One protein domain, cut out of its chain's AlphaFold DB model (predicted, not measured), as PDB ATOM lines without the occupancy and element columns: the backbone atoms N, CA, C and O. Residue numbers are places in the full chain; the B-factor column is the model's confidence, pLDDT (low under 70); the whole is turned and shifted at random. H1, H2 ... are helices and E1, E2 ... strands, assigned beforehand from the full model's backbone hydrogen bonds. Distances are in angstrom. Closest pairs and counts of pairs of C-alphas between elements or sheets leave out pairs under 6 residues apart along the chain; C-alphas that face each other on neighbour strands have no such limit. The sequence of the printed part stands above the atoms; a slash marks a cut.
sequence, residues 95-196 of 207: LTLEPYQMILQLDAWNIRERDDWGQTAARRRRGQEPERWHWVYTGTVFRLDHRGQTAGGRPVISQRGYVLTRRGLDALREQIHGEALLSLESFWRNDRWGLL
ATOM      1  N   LEU A  95     177.462 144.154 142.095       52.41
ATOM      2  CA  LEU A  95     177.029 145.491 142.443       52.41
ATOM      3  C   LEU A  95     178.061 146.006 143.436       52.41
ATOM      4  O   LEU A  95     178.191 145.450 144.525       52.41
ATOM      5  N   THR A  96     178.789 147.063 143.078       51.78
ATOM      6  CA  THR A  96     179.488 147.863 144.078       51.78
ATOM      7  C   THR A  96     178.441 148.277 145.107       51.78
ATOM      8  O   THR A  96     177.480 148.974 144.791       51.78
ATOM      9  N   LEU A  97     178.593 147.751 146.325       53.22
ATOM     10  CA  LEU A  97     177.616 147.776 147.420       53.22
ATOM     11  C   LEU A  97     177.372 149.177 148.003       53.22
ATOM     12  O   LEU A  97     176.682 149.310 149.013       53.22
ATOM     13  N   GLU A  98     177.926 150.217 147.382       61.59
ATOM     14  CA  GLU A  98     177.684 151.593 147.780       61.59
ATOM     15  C   GLU A  98     176.212 151.941 147.527       61.59
ATOM     16  O   GLU A  98     175.723 151.800 146.399       61.59
ATOM     17  N   PRO A  99     175.473 152.395 148.553       68.75
ATOM     18  CA  PRO A  99     174.093 152.804 148.382       68.75
ATOM     19  C   PRO A  99     173.983 153.904 147.326       68.75
ATOM     20  O   PRO A  99     174.540 154.992 147.468       68.75
ATOM     21  N   TYR A 100     173.211 153.644 146.278       71.62
ATOM     22  CA  TYR A 100     172.882 154.636 145.267       71.62
ATOM     23  C   TYR A 100     171.374 154.807 145.150       71.62
ATOM     24  O   TYR A 100     170.585 153.914 145.460       71.62
ATOM     25  N   GLN A 101     170.962 155.986 144.688       77.25
ATOM     26  CA  GLN A 101     169.561 156.271 144.434       77.25
ATOM     27  C   GLN A 101     169.224 155.997 142.968       77.25
ATOM     28  O   GLN A 101     169.827 156.563 142.052       77.25
ATOM     29  N   MET A 102     168.223 155.146 142.767       80.50
ATOM     30  CA  MET A 102     167.607 154.878 141.473       80.50
ATOM     31  C   MET A 102     166.211 155.498 141.443       80.50
ATOM     32  O   MET A 102     165.460 155.389 142.411       80.50
ATOM     33  N   ILE A 103     165.858 156.128 140.326       84.25
ATOM     34  CA  ILE A 103     164.492 156.585 140.062       84.25
ATOM     35  C   ILE A 103     163.937 155.749 138.913       84.25
ATOM     36  O   ILE A 103     164.554 155.643 137.854       84.25
ATOM     37  N   LEU A 104     162.760 155.168 139.130       87.56
ATOM     38  CA  LEU A 104     161.989 154.468 138.110       87.56
ATOM     39  C   LEU A 104     160.744 155.291 137.804       87.56
ATOM     40  O   LEU A 104     159.923 155.527 138.687       87.56
ATOM     41  N   GLN A 105     160.600 155.719 136.555       89.94
ATOM     42  CA  GLN A 105     159.367 156.334 136.075       89.94
ATOM     43  C   GLN A 105     158.608 155.312 135.238       89.94
ATOM     44  O   GLN A 105     159.127 154.853 134.222       89.94
ATOM     45  N   LEU A 106     157.395 154.969 135.663       91.50
ATOM     46  CA  LEU A 106     156.529 153.997 134.999       91.50
ATOM     47  C   LEU A 106     155.266 154.688 134.501       91.50
ATOM     48  O   LEU A 106     154.732 155.557 135.188       91.50
ATOM     49  N   ASP A 107     154.788 154.282 133.332       95.12
ATOM     50  CA  ASP A 107     153.541 154.789 132.761       95.12
ATOM     51  C   ASP A 107     152.880 153.720 131.876       95.12
ATOM     52  O   ASP A 107     153.557 152.815 131.378       95.12
ATOM     53  N   ALA A 108     151.566 153.803 131.678       94.50
ATOM     54  CA  ALA A 108     150.792 152.851 130.886       94.50
ATOM     55  C   ALA A 108     149.686 153.545 130.086       94.50
ATOM     56  O   ALA A 108     148.887 154.312 130.618       94.50
ATOM     57  N   TRP A 109     149.672 153.303 128.779       93.62
ATOM     58  CA  TRP A 109     148.788 153.981 127.836       93.62
ATOM     59  C   TRP A 109     147.958 152.919 127.123       93.62
ATOM     60  O   TRP A 109     148.475 151.855 126.779       93.62
ATOM     61  N   ASN A 110     146.678 153.189 126.873       93.12
ATOM     62  CA  ASN A 110     145.838 152.280 126.098       93.12
ATOM     63  C   ASN A 110     145.715 152.795 124.662       93.12
ATOM     64  O   ASN A 110     145.162 153.872 124.430       93.12
ATOM     65  N   ILE A 111     146.259 152.047 123.704       90.44
ATOM     66  CA  ILE A 111     146.240 152.424 122.291       90.44
ATOM     67  C   ILE A 111     145.198 151.615 121.540       90.44
ATOM     68  O   ILE A 111     145.057 150.409 121.740       90.44
ATOM     69  N   ARG A 112     144.486 152.284 120.633       88.75
ATOM     70  CA  ARG A 112     143.572 151.613 119.717       88.75
ATOM     71  C   ARG A 112     144.240 151.365 118.377       88.75
ATOM     72  O   ARG A 112     144.502 152.318 117.643       88.75
ATOM     73  N   GLU A 113     144.420 150.105 118.012       84.25
ATOM     74  CA  GLU A 113     144.935 149.733 116.696       84.25
ATOM     75  C   GLU A 113     143.791 149.447 115.719       84.25
ATOM     76  O   GLU A 113     142.750 148.867 116.043       84.25
ATOM     77  N   ARG A 114     143.966 149.939 114.492       77.38
ATOM     78  CA  ARG A 114     143.068 149.684 113.362       77.38
ATOM     79  C   ARG A 114     143.815 148.875 112.317       77.38
ATOM     80  O   ARG A 114     144.168 149.369 111.253       77.38
ATOM     81  N   ASP A 115     144.058 147.626 112.662       77.12
ATOM     82  CA  ASP A 115     144.641 146.600 111.811       77.12
ATOM     83  C   ASP A 115     143.562 145.760 111.101       77.12
ATOM     84  O   ASP A 115     142.359 145.884 111.355       77.12
ATOM     85  N   ASP A 116     143.987 144.914 110.160       78.12
ATOM     86  CA  ASP A 116     143.144 143.876 109.548       78.12
ATOM     87  C   ASP A 116     141.789 144.376 109.033       78.12
ATOM     88  O   ASP A 116     140.723 143.785 109.258       78.12
ATOM     89  N   TRP A 117     141.838 145.512 108.336       76.56
ATOM     90  CA  TRP A 117     140.659 146.156 107.784       76.56
ATOM     91  C   TRP A 117     139.872 145.187 106.893       76.56
ATOM     92  O   TRP A 117     140.438 144.450 106.088       76.56
ATOM     93  N   GLY A 118     138.550 145.154 107.067       84.56
ATOM     94  CA  GLY A 118     137.664 144.237 106.344       84.56
ATOM     95  C   GLY A 118     137.694 142.775 106.818       84.56
ATOM     96  O   GLY A 118     136.839 141.997 106.400       84.56
ATOM     97  N   GLN A 119     138.595 142.382 107.727       88.12
ATOM     98  CA  GLN A 119     138.696 140.988 108.190       88.12
ATOM     99  C   GLN A 119     137.847 140.678 109.434       88.12
ATOM    100  O   GLN A 119     137.687 139.508 109.782       88.12
ATOM    101  N   THR A 120     137.261 141.685 110.095       88.38
ATOM    102  CA  THR A 120     136.501 141.520 111.353       88.38
ATOM    103  C   THR A 120     135.435 140.426 111.262       88.38
ATOM    104  O   THR A 120     135.390 139.530 112.101       88.38
ATOM    105  N   ALA A 121     134.599 140.447 110.220       89.50
ATOM    106  CA  ALA A 121     133.522 139.469 110.057       89.50
ATOM    107  C   ALA A 121     134.043 138.046 109.789       89.50
ATOM    108  O   ALA A 121     133.394 137.067 110.153       89.50
ATOM    109  N   ALA A 122     135.197 137.913 109.130       93.44
ATOM    110  CA  ALA A 122     135.831 136.617 108.904       93.44
ATOM    111  C   ALA A 122     136.440 136.058 110.201       93.44
ATOM    112  O   ALA A 122     136.286 134.871 110.475       93.44
ATOM    113  N   ARG A 123     137.067 136.911 111.022       90.44
ATOM    114  CA  ARG A 123     137.625 136.531 112.331       90.44
ATOM    115  C   ARG A 123     136.546 136.108 113.324       90.44
ATOM    116  O   ARG A 123     136.641 135.019 113.881       90.44
ATOM    117  N   ARG A 124     135.458 136.877 113.434       92.31
ATOM    118  CA  ARG A 124     134.316 136.535 114.302       92.31
ATOM    119  C   ARG A 124     133.672 135.200 113.941       92.31
ATOM    120  O   ARG A 124     133.369 134.410 114.825       92.31
ATOM    121  N   ARG A 125     133.538 134.895 112.644       95.12
ATOM    122  CA  ARG A 125     133.058 133.580 112.177       95.12
ATOM    123  C   ARG A 125     133.967 132.418 112.592       95.12
ATOM    124  O   ARG A 125     133.490 131.299 112.696       95.12
ATOM    125  N   ARG A 126     135.252 132.678 112.839       95.19
ATOM    126  CA  ARG A 126     136.223 131.708 113.372       95.19
ATOM    127  C   ARG A 126     136.297 131.721 114.907       95.19
ATOM    128  O   ARG A 126     137.213 131.127 115.461       95.19
ATOM    129  N   GLY A 127     135.385 132.422 115.587       93.50
ATOM    130  CA  GLY A 127     135.384 132.566 117.047       93.50
ATOM    131  C   GLY A 127     136.475 133.494 117.592       93.50
ATOM    132  O   GLY A 127     136.723 133.499 118.791       93.50
ATOM    133  N   GLN A 128     137.140 134.269 116.733       90.81
ATOM    134  CA  GLN A 128     138.197 135.198 117.129       90.81
ATOM    135  C   GLN A 128     137.632 136.615 117.173       90.81
ATOM    136  O   GLN A 128     137.357 137.205 116.123       90.81
ATOM    137  N   GLU A 129     137.466 137.172 118.371       87.12
ATOM    138  CA  GLU A 129     137.137 138.589 118.517       87.12
ATOM    139  C   GLU A 129     138.415 139.420 118.340       87.12
ATOM    140  O   GLU A 129     139.386 139.198 119.063       87.12
ATOM    141  N   PRO A 130     138.471 140.351 117.370       84.69
ATOM    142  CA  PRO A 130     139.657 141.176 117.191       84.69
ATOM    143  C   PRO A 130     139.834 142.123 118.382       84.69
ATOM    144  O   PRO A 130     139.038 143.047 118.562       84.69
ATOM    145  N   GLU A 131     140.890 141.924 119.165       83.00
ATOM    146  CA  GLU A 131     141.310 142.881 120.187       83.00
ATOM    147  C   GLU A 131     141.776 144.169 119.495       83.00
ATOM    148  O   GLU A 131     142.626 144.133 118.611       83.00
ATOM    149  N   ARG A 132     141.152 145.303 119.837       86.69
ATOM    150  CA  ARG A 132     141.453 146.613 119.228       86.69
ATOM    151  C   ARG A 132     142.175 147.558 120.166       86.69
ATOM    152  O   ARG A 132     142.672 148.575 119.702       86.69
ATOM    153  N   TRP A 133     142.146 147.271 121.458       89.62
ATOM    154  CA  TRP A 133     142.707 148.097 122.513       89.62
ATOM    155  C   TRP A 133     143.854 147.330 123.136       89.62
ATOM    156  O   TRP A 133     143.661 146.203 123.575       89.62
ATOM    157  N   HIS A 134     145.029 147.937 123.158       88.44
ATOM    158  CA  HIS A 134     146.234 147.309 123.665       88.44
ATOM    159  C   HIS A 134     146.841 148.208 124.729       88.44
ATOM    160  O   HIS A 134     147.099 149.390 124.494       88.44
ATOM    161  N   TRP A 135     147.108 147.635 125.898       93.69
ATOM    162  CA  TRP A 135     147.928 148.302 126.896       93.69
ATOM    163  C   TRP A 135     149.386 148.315 126.442       93.69
ATOM    164  O   TRP A 135     149.968 147.279 126.109       93.69
ATOM    165  N   VAL A 136     149.974 149.502 126.442       93.31
ATOM    166  CA  VAL A 136     151.401 149.728 126.244       93.31
ATOM    167  C   VAL A 136     151.954 150.210 127.569       93.31
ATOM    168  O   VAL A 136     151.542 151.251 128.074       93.31
ATOM    169  N   TYR A 137     152.896 149.461 128.116       94.69
ATOM    170  CA  TYR A 137     153.590 149.813 129.342       94.69
ATOM    171  C   TYR A 137     154.944 150.413 129.007       94.69
ATOM    172  O   TYR A 137     155.636 149.937 128.102       94.69
ATOM    173  N   THR A 138     155.330 151.437 129.751       92.31
ATOM    174  CA  THR A 138     156.603 152.123 129.584       92.31
ATOM    175  C   THR A 138     157.320 152.256 130.918       92.31
ATOM    176  O   THR A 138     156.698 152.343 131.979       92.31
ATOM    177  N   GLY A 139     158.645 152.244 130.854       90.00
ATOM    178  CA  GLY A 139     159.513 152.405 132.005       90.00
ATOM    179  C   GLY A 139     160.746 153.202 131.621       90.00
ATOM    180  O   GLY A 139     161.293 153.030 130.535       90.00
ATOM    181  N   THR A 140     161.184 154.086 132.504       87.19
ATOM    182  CA  THR A 140     162.431 154.832 132.356       87.19
ATOM    183  C   THR A 140     163.252 154.671 133.625       87.19
ATOM    184  O   THR A 140     162.749 154.924 134.721       87.19
ATOM    185  N   VAL A 141     164.503 154.242 133.471       86.25
ATOM    186  CA  VAL A 141     165.411 153.948 134.585       86.25
ATOM    187  C   VAL A 141     166.470 155.037 134.676       86.25
ATOM    188  O   VAL A 141     167.197 155.273 133.712       86.25
ATOM    189  N   PHE A 142     166.566 155.685 135.835       79.81
ATOM    190  CA  PHE A 142     167.555 156.719 136.125       79.81
ATOM    191  C   PHE A 142     168.455 156.288 137.279       79.81
ATOM    192  O   PHE A 142     167.970 155.957 138.362       79.81
ATOM    193  N   ARG A 143     169.769 156.370 137.071       74.94
ATOM    194  CA  ARG A 143     170.790 156.104 138.090       74.94
ATOM    195  C   ARG A 143     171.473 157.403 138.500       74.94
ATOM    196  O   ARG A 143     172.136 158.042 137.681       74.94
ATOM    197  N   LEU A 144     171.253 157.846 139.740       70.31
ATOM    198  CA  LEU A 144     171.742 159.150 140.208       70.31
ATOM    199  C   LEU A 144     173.210 159.140 140.632       70.31
ATOM    200  O   LEU A 144     173.806 160.208 140.761       70.31
ATOM    201  N   ASP A 145     173.789 157.970 140.858       68.12
ATOM    202  CA  ASP A 145     175.223 157.758 141.069       68.12
ATOM    203  C   ASP A 145     176.047 158.085 139.823       68.12
ATOM    204  O   ASP A 145     177.186 158.520 139.934       68.12
ATOM    205  N   HIS A 146     175.450 157.985 138.638       65.75
ATOM    206  CA  HIS A 146     176.119 158.338 137.393       65.75
ATOM    207  C   HIS A 146     175.884 159.809 137.008       65.75
ATOM    208  O   HIS A 146     176.198 160.216 135.895       65.75
ATOM    209  N   ARG A 147     175.324 160.654 137.882       68.81
ATOM    210  CA  ARG A 147     175.079 162.067 137.547       68.81
ATOM    211  C   ARG A 147     176.385 162.807 137.228       68.81
ATOM    212  O   ARG A 147     177.341 162.767 137.997       68.81
ATOM    213  N   GLY A 148     176.396 163.525 136.111       69.12
ATOM    214  CA  GLY A 148     177.425 164.519 135.824       69.12
ATOM    215  C   GLY A 148     177.073 165.864 136.454       69.12
ATOM    216  O   GLY A 148     175.963 166.067 136.957       69.12
ATOM    217  N   GLN A 149     177.999 166.812 136.374       75.31
ATOM    218  CA  GLN A 149     177.736 168.220 136.657       75.31
ATOM    219  C   GLN A 149     178.109 169.046 135.428       75.31
ATOM    220  O   GLN A 149     179.097 168.758 134.757       75.31
ATOM    221  N   THR A 150     177.313 170.065 135.110       72.94
ATOM    222  CA  THR A 150     177.734 171.073 134.129       72.94
ATOM    223  C   THR A 150     178.889 171.903 134.696       72.94
ATOM    224  O   THR A 150     179.109 171.918 135.905       72.94
ATOM    225  N   ALA A 151     179.571 172.679 133.850       77.44
ATOM    226  CA  ALA A 151     180.588 173.634 134.306       77.44
ATOM    227  C   ALA A 151     180.063 174.633 135.365       77.44
ATOM    228  O   ALA A 151     180.834 175.151 136.162       77.44
ATOM    229  N   GLY A 152     178.746 174.874 135.403       75.44
ATOM    230  CA  GLY A 152     178.073 175.691 136.419       75.44
ATOM    231  C   GLY A 152     177.537 174.907 137.625       75.44
ATOM    232  O   GLY A 152     176.688 175.429 138.341       75.44
ATOM    233  N   GLY A 153     177.938 173.646 137.821       74.25
ATOM    234  CA  GLY A 153     177.555 172.816 138.972       74.25
ATOM    235  C   GLY A 153     176.143 172.217 138.918       74.25
ATOM    236  O   GLY A 153     175.708 171.577 139.874       74.25
ATOM    237  N   ARG A 154     175.401 172.386 137.812       72.06
ATOM    238  CA  ARG A 154     174.045 171.826 137.686       72.06
ATOM    239  C   ARG A 154     174.126 170.308 137.484       72.06
ATOM    240  O   ARG A 154     174.810 169.885 136.551       72.06
ATOM    241  N   PRO A 155     173.405 169.488 138.270       68.06
ATOM    242  CA  PRO A 155     173.392 168.047 138.064       68.06
ATOM    243  C   PRO A 155     172.725 167.694 136.731       68.06
ATOM    244  O   PRO A 155     171.675 168.243 136.381       68.06
ATOM    245  N   VAL A 156     173.326 166.756 136.004       70.56
ATOM    246  CA  VAL A 156     172.793 166.198 134.757       70.56
ATOM    247  C   VAL A 156     172.772 164.678 134.836       70.56
ATOM    248  O   VAL A 156     173.702 164.049 135.337       70.56
ATOM    249  N   ILE A 157     171.698 164.073 134.342       68.81
ATOM    250  CA  ILE A 157     171.591 162.619 134.227       68.81
ATOM    251  C   ILE A 157     172.483 162.193 133.060       68.81
ATOM    252  O   ILE A 157     172.201 162.549 131.917       68.81
ATOM    253  N   SER A 158     173.552 161.447 133.335       64.38
ATOM    254  CA  SER A 158     174.440 160.954 132.273       64.38
ATOM    255  C   SER A 158     173.869 159.732 131.551       64.38
ATOM    256  O   SER A 158     174.211 159.489 130.397       64.38
ATOM    257  N   GLN A 159     172.997 158.967 132.218       66.25
ATOM    258  CA  GLN A 159     172.520 157.669 131.751       66.25
ATOM    259  C   GLN A 159     171.046 157.441 132.057       66.25
ATOM    260  O   GLN A 159     170.549 157.777 133.135       66.25
ATOM    261  N   ARG A 160     170.359 156.835 131.085       75.12
ATOM    262  CA  ARG A 160     168.941 156.504 131.167       75.12
ATOM    263  C   ARG A 160     168.617 155.276 130.325       75.12
ATOM    264  O   ARG A 160     168.917 155.276 129.132       75.12
ATOM    265  N   GLY A 161     167.978 154.286 130.938       78.75
ATOM    266  CA  GLY A 161     167.394 153.133 130.247       78.75
ATOM    267  C   GLY A 161     165.923 153.376 129.908       78.75
ATOM    268  O   GLY A 161     165.241 154.113 130.629       78.75
ATOM    269  N   TYR A 162     165.426 152.761 128.831       85.31
ATOM    270  CA  TYR A 162     164.017 152.866 128.428       85.31
ATOM    271  C   TYR A 162     163.423 151.506 128.095       85.31
ATOM    272  O   TYR A 162     164.016 150.692 127.387       85.31
ATOM    273  N   VAL A 163     162.181 151.326 128.523       87.56
ATOM    274  CA  VAL A 163     161.353 150.162 128.242       87.56
ATOM    275  C   VAL A 163     160.037 150.633 127.642       87.56
ATOM    276  O   VAL A 163     159.421 151.574 128.139       87.56
ATOM    277  N   LEU A 164     159.596 149.958 126.583       88.44
ATOM    278  CA  LEU A 164     158.263 150.109 126.013       88.44
ATOM    279  C   LEU A 164     157.786 148.744 125.515       88.44
ATOM    280  O   LEU A 164     158.437 148.132 124.667       88.44
ATOM    281  N   THR A 165     156.662 148.254 126.036       88.19
ATOM    282  CA  THR A 165     156.201 146.889 125.757       88.19
ATOM    283  C   THR A 165     154.687 146.738 125.760       88.19
ATOM    284  O   THR A 165     153.978 147.318 126.577       88.19
ATOM    285  N   ARG A 166     154.193 145.902 124.839       90.06
ATOM    286  CA  ARG A 166     152.792 145.437 124.769       90.06
ATOM    287  C   ARG A 166     152.606 144.034 125.347       90.06
ATOM    288  O   ARG A 166     151.518 143.481 125.288       90.06
ATOM    289  N   ARG A 167     153.676 143.423 125.866       89.19
ATOM    290  CA  ARG A 167     153.680 142.021 126.318       89.19
ATOM    291  C   ARG A 167     153.144 141.834 127.745       89.19
ATOM    292  O   ARG A 167     153.168 140.718 128.245       89.19
ATOM    293  N   GLY A 168     152.668 142.902 128.386       91.19
ATOM    294  CA  GLY A 168     152.149 142.877 129.754       91.19
ATOM    295  C   GLY A 168     153.174 143.278 130.818       91.19
ATOM    296  O   GLY A 168     154.318 143.624 130.514       91.19
ATOM    297  N   LEU A 169     152.735 143.238 132.078       91.88
ATOM    298  CA  LEU A 169     153.512 143.690 133.236       91.88
ATOM    299  C   LEU A 169     154.719 142.794 133.546       91.88
ATOM    300  O   LEU A 169     155.748 143.309 133.972       91.88
ATOM    301  N   ASP A 170     154.639 141.487 133.291       91.69
ATOM    302  CA  ASP A 170     155.775 140.582 133.515       91.69
ATOM    303  C   ASP A 170     156.949 140.923 132.596       91.69
ATOM    304  O   ASP A 170     158.082 141.069 133.052       91.69
ATOM    305  N   ALA A 171     156.656 141.166 131.316       89.06
ATOM    306  CA  ALA A 171     157.659 141.624 130.365       89.06
ATOM    307  C   ALA A 171     158.212 143.004 130.748       89.06
ATOM    308  O   ALA A 171     159.413 143.225 130.634       89.06
ATOM    309  N   LEU A 172     157.364 143.921 131.236       90.56
ATOM    310  CA  LEU A 172     157.816 145.221 131.743       90.56
ATOM    311  C   LEU A 172     158.811 145.044 132.899       90.56
ATOM    312  O   LEU A 172     159.864 145.676 132.895       90.56
ATOM    313  N   ARG A 173     158.498 144.176 133.868       89.94
ATOM    314  CA  ARG A 173     159.359 143.889 135.023       89.94
ATOM    315  C   ARG A 173     160.722 143.358 134.582       89.94
ATOM    316  O   ARG A 173     161.742 143.882 135.024       89.94
ATOM    317  N   GLU A 174     160.735 142.347 133.717       86.31
ATOM    318  CA  GLU A 174     161.971 141.739 133.199       86.31
ATOM    319  C   GLU A 174     162.828 142.758 132.443       86.31
ATOM    320  O   GLU A 174     164.028 142.871 132.682       86.31
ATOM    321  N   GLN A 175     162.203 143.551 131.576       86.38
ATOM    322  CA  GLN A 175     162.900 144.554 130.777       86.38
ATOM    323  C   GLN A 175     163.446 145.699 131.633       86.38
ATOM    324  O   GLN A 175     164.568 146.135 131.405       86.38
ATOM    325  N   ILE A 176     162.699 146.174 132.637       87.44
ATOM    326  CA  ILE A 176     163.185 147.211 133.563       87.44
ATOM    327  C   ILE A 176     164.363 146.694 134.371       87.44
ATOM    328  O   ILE A 176     165.340 147.417 134.550       87.44
ATOM    329  N   HIS A 177     164.280 145.451 134.844       83.25
ATOM    330  CA  HIS A 177     165.386 144.816 135.539       83.25
ATOM    331  C   HIS A 177     166.631 144.755 134.641       83.25
ATOM    332  O   HIS A 177     167.700 145.204 135.049       83.25
ATOM    333  N   GLY A 178     166.470 144.321 133.386       79.69
ATOM    334  CA  GLY A 178     167.540 144.323 132.390       79.69
ATOM    335  C   GLY A 178     168.135 145.712 132.137       79.69
ATOM    336  O   GLY A 178     169.349 145.865 132.177       79.69
ATOM    337  N   GLU A 179     167.314 146.748 131.939       80.06
ATOM    338  CA  GLU A 179     167.787 148.131 131.742       80.06
ATOM    339  C   GLU A 179     168.488 148.701 132.986       80.06
ATOM    340  O   GLU A 179     169.460 149.450 132.864       80.06
ATOM    341  N   ALA A 180     168.031 148.344 134.188       78.12
ATOM    342  CA  ALA A 180     168.664 148.752 135.440       78.12
ATOM    343  C   ALA A 180     170.064 148.144 135.606       78.12
ATOM    344  O   ALA A 180     170.975 148.831 136.083       78.12
ATOM    345  N   LEU A 181     170.246 146.900 135.155       73.12
ATOM    346  CA  LEU A 181     171.546 146.233 135.106       73.12
ATOM    347  C   LEU A 181     172.416 146.771 133.956       73.12
ATOM    348  O   LEU A 181     173.559 147.143 134.184       73.12
ATOM    349  N   LEU A 182     171.889 146.896 132.734       64.81
ATOM    350  CA  LEU A 182     172.634 147.345 131.544       64.81
ATOM    351  C   LEU A 182     172.989 148.834 131.534       64.81
ATOM    352  O   LEU A 182     173.921 149.241 130.832       64.81
ATOM    353  N   SER A 183     172.309 149.653 132.338       55.56
ATOM    354  CA  SER A 183     172.768 151.016 132.621       55.56
ATOM    355  C   SER A 183     174.209 151.020 133.176       55.56
ATOM    356  O   SER A 183     174.880 152.033 133.092       55.56
ATOM    357  N   LEU A 184     174.759 149.886 133.629       48.09
ATOM    358  CA  LEU A 184     176.183 149.730 133.955       48.09
ATOM    359  C   LEU A 184     177.131 149.705 132.730       48.09
ATOM    360  O   LEU A 184     178.292 150.079 132.861       48.09
ATOM    361  N   GLU A 185     176.681 149.290 131.538       45.22
ATOM    362  CA  GLU A 185     177.565 148.849 130.435       45.22
ATOM    363  C   GLU A 185     177.606 149.809 129.216       45.22
ATOM    364  O   GLU A 185     178.520 149.770 128.387       45.22
ATOM    365  N   SER A 186     176.624 150.709 129.090       40.09
ATOM    366  CA  SER A 186     176.337 151.423 127.828       40.09
ATOM    367  C   SER A 186     177.347 152.511 127.420       40.09
ATOM    368  O   SER A 186     177.434 152.850 126.237       40.09
ATOM    369  N   PHE A 187     178.135 153.045 128.358       44.41
ATOM    370  CA  PHE A 187     179.221 153.989 128.040       44.41
ATOM    371  C   PHE A 187     180.540 153.295 127.688       44.41
ATOM    372  O   PHE A 187     181.326 153.848 126.922       44.41
ATOM    373  N   TRP A 188     180.738 152.071 128.181       44.81
ATOM    374  CA  TRP A 188     181.924 151.259 127.922       44.81
ATOM    375  C   TRP A 188     181.901 150.658 126.515       44.81
ATOM    376  O   TRP A 188     182.858 150.783 125.759       44.81
ATOM    377  N   ARG A 189     180.766 150.072 126.113       38.03
ATOM    378  CA  ARG A 189     180.638 149.364 124.825       38.03
ATOM    379  C   ARG A 189     180.679 150.249 123.577       38.03
ATOM    380  O   ARG A 189     180.841 149.722 122.483       38.03
ATOM    381  N   ASN A 190     180.495 151.561 123.715       39.22
ATOM    382  CA  ASN A 190     180.307 152.461 122.574       39.22
ATOM    383  C   ASN A 190     181.489 153.401 122.300       39.22
ATOM    384  O   ASN A 190     181.337 154.268 121.445       39.22
ATOM    385  N   ASP A 191     182.618 153.283 123.012       41.00
ATOM    386  CA  ASP A 191     183.821 154.124 122.819       41.00
ATOM    387  C   ASP A 191     183.544 155.648 122.816       41.00
ATOM    388  O   ASP A 191     184.249 156.459 122.220       41.00
ATOM    389  N   ARG A 192     182.474 156.075 123.498       46.56
ATOM    390  CA  ARG A 192     181.979 157.468 123.500       46.56
ATOM    391  C   ARG A 192     182.343 158.250 124.761       46.56
ATOM    392  O   ARG A 192     181.814 159.338 124.978       46.56
ATOM    393  N   TRP A 193     183.271 157.730 125.564       43.06
ATOM    394  CA  TRP A 193     183.764 158.365 126.792       43.06
ATOM    395  C   TRP A 193     184.310 159.786 126.545       43.06
ATOM    396  O   TRP A 193     184.002 160.715 127.291       43.06
ATOM    397  N   GLY A 194     185.012 159.996 125.423       42.56
ATOM    398  CA  GLY A 194     185.588 161.295 125.046       42.56
ATOM    399  C   GLY A 194     184.579 162.393 124.671       42.56
ATOM    400  O   GLY A 194     184.965 163.554 124.567       42.56
ATOM    401  N   LEU A 195     183.290 162.071 124.496       45.81
ATOM    402  CA  LEU A 195     182.250 163.071 124.200       45.81
ATOM    403  C   LEU A 195     181.715 163.773 125.456       45.81
ATOM    404  O   LEU A 195     181.081 164.819 125.336       45.81
ATOM    405  N   LEU A 196     181.953 163.210 126.645       39.03
ATOM    406  CA  LEU A 196     181.509 163.792 127.914       39.03
ATOM    407  C   LEU A 196     182.612 164.572 128.638       39.03
ATOM    408  O   LEU A 196     182.297 165.545 129.319       39.03
TER     409      LEU A 196
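AT A GLANCE: This is residues 95 to 196 of the 207 residues of an uncharacterized protein of Verrucomicrobia subdivision 3 bacterium (UniProt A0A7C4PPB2). A long, narrow ribbon of two antiparallel strands, E1 and E2, is widened by the shorter strand E3 along part of its length, and helix H2 covers one face of E2 and E3 while the other face of the sheet is bare. Past E3, the ribbon runs on to a loop with the small helix H1 at its far tip; the loop of residues 144 to 159 and the tail of residues 183 to 196 lie toward the opposite end. The printed part has 102 residues, with two named helices and three named strands in the order E1, H1, E2, E3, H2; the sheet's order is E1, E2, E3, antiparallel throughout. The class is mixed, helices and strands, with 48 residues, under half, in named elements. The whole is extended, with a radius of gyration of the C-alphas of 20.2 A and spans of 64 by 28 by 25 A.

IN THESE COORDINATES: E1, residues 102 to 112, begins with C-alpha 102 at (167.607, 154.878, 141.473) and is 32.6 A long from first to last C-alpha. E2, residues 133 to 143, is 33.1 A long and begins with C-alpha 133 at (142.707, 148.097, 122.513). E3, residues 160 to 165, is 16.9 A long. H2, residues 169 to 182, is 19.5 A long and ends with C-alpha 182 at (172.634, 147.345, 131.544). H1, residues 120 to 125, is 8.7 A long.

HOW THE PARTS SIT: E2 is the inner strand, and E1 and E3 are the edge strands. E1 and E2 are antiparallel at 164 degrees; N 103 and O 142 are 2.9 A apart, and N 134 and O 111 are 2.8 A apart, both within hydrogen-bond range. E2 and E3 form a hairpin, antiparallel at 166 degrees, with N 139 and O 163 within hydrogen-bond range at 2.9 A. H2 is on the sheet, at a height over the sheet of 8.1 A, making two layers, a helix on one face of a sheet. It lies over E2 and E3 and runs along the strands, at 21 degrees to E3 on the local plane. The closest C-alphas of E3 and H2 are those of Gly 161 and Glu 179, 5.2 A apart; those of E2 and H2 are Val 141 and Ala 180, 6.2 A apart. E1 and H2 are near each other, with 6 pairs of C-alphas within 10 A. H1 is not on the sheet and is apart from E3 and H2. In H1 and H2 every O i to N i+4 pair is within hydrogen-bond range.

THE WHOLE: The two C-alphas farthest apart are those of Arg 125 and Gly 152, 66.2 A. The printed part has no cut. The link from E2 to E3 is long, with 16 residues; in it residues 148 to 149 pair with residues 155 to 156, antiparallel. Residues 122 to 127, of which 122 to 125 belong to H1, stand free, as do residues 188 to 195. The mean pLDDT of the printed part is 76.7, and 28 residues are under 70, among them residues 95 to 99 and 182 to 196.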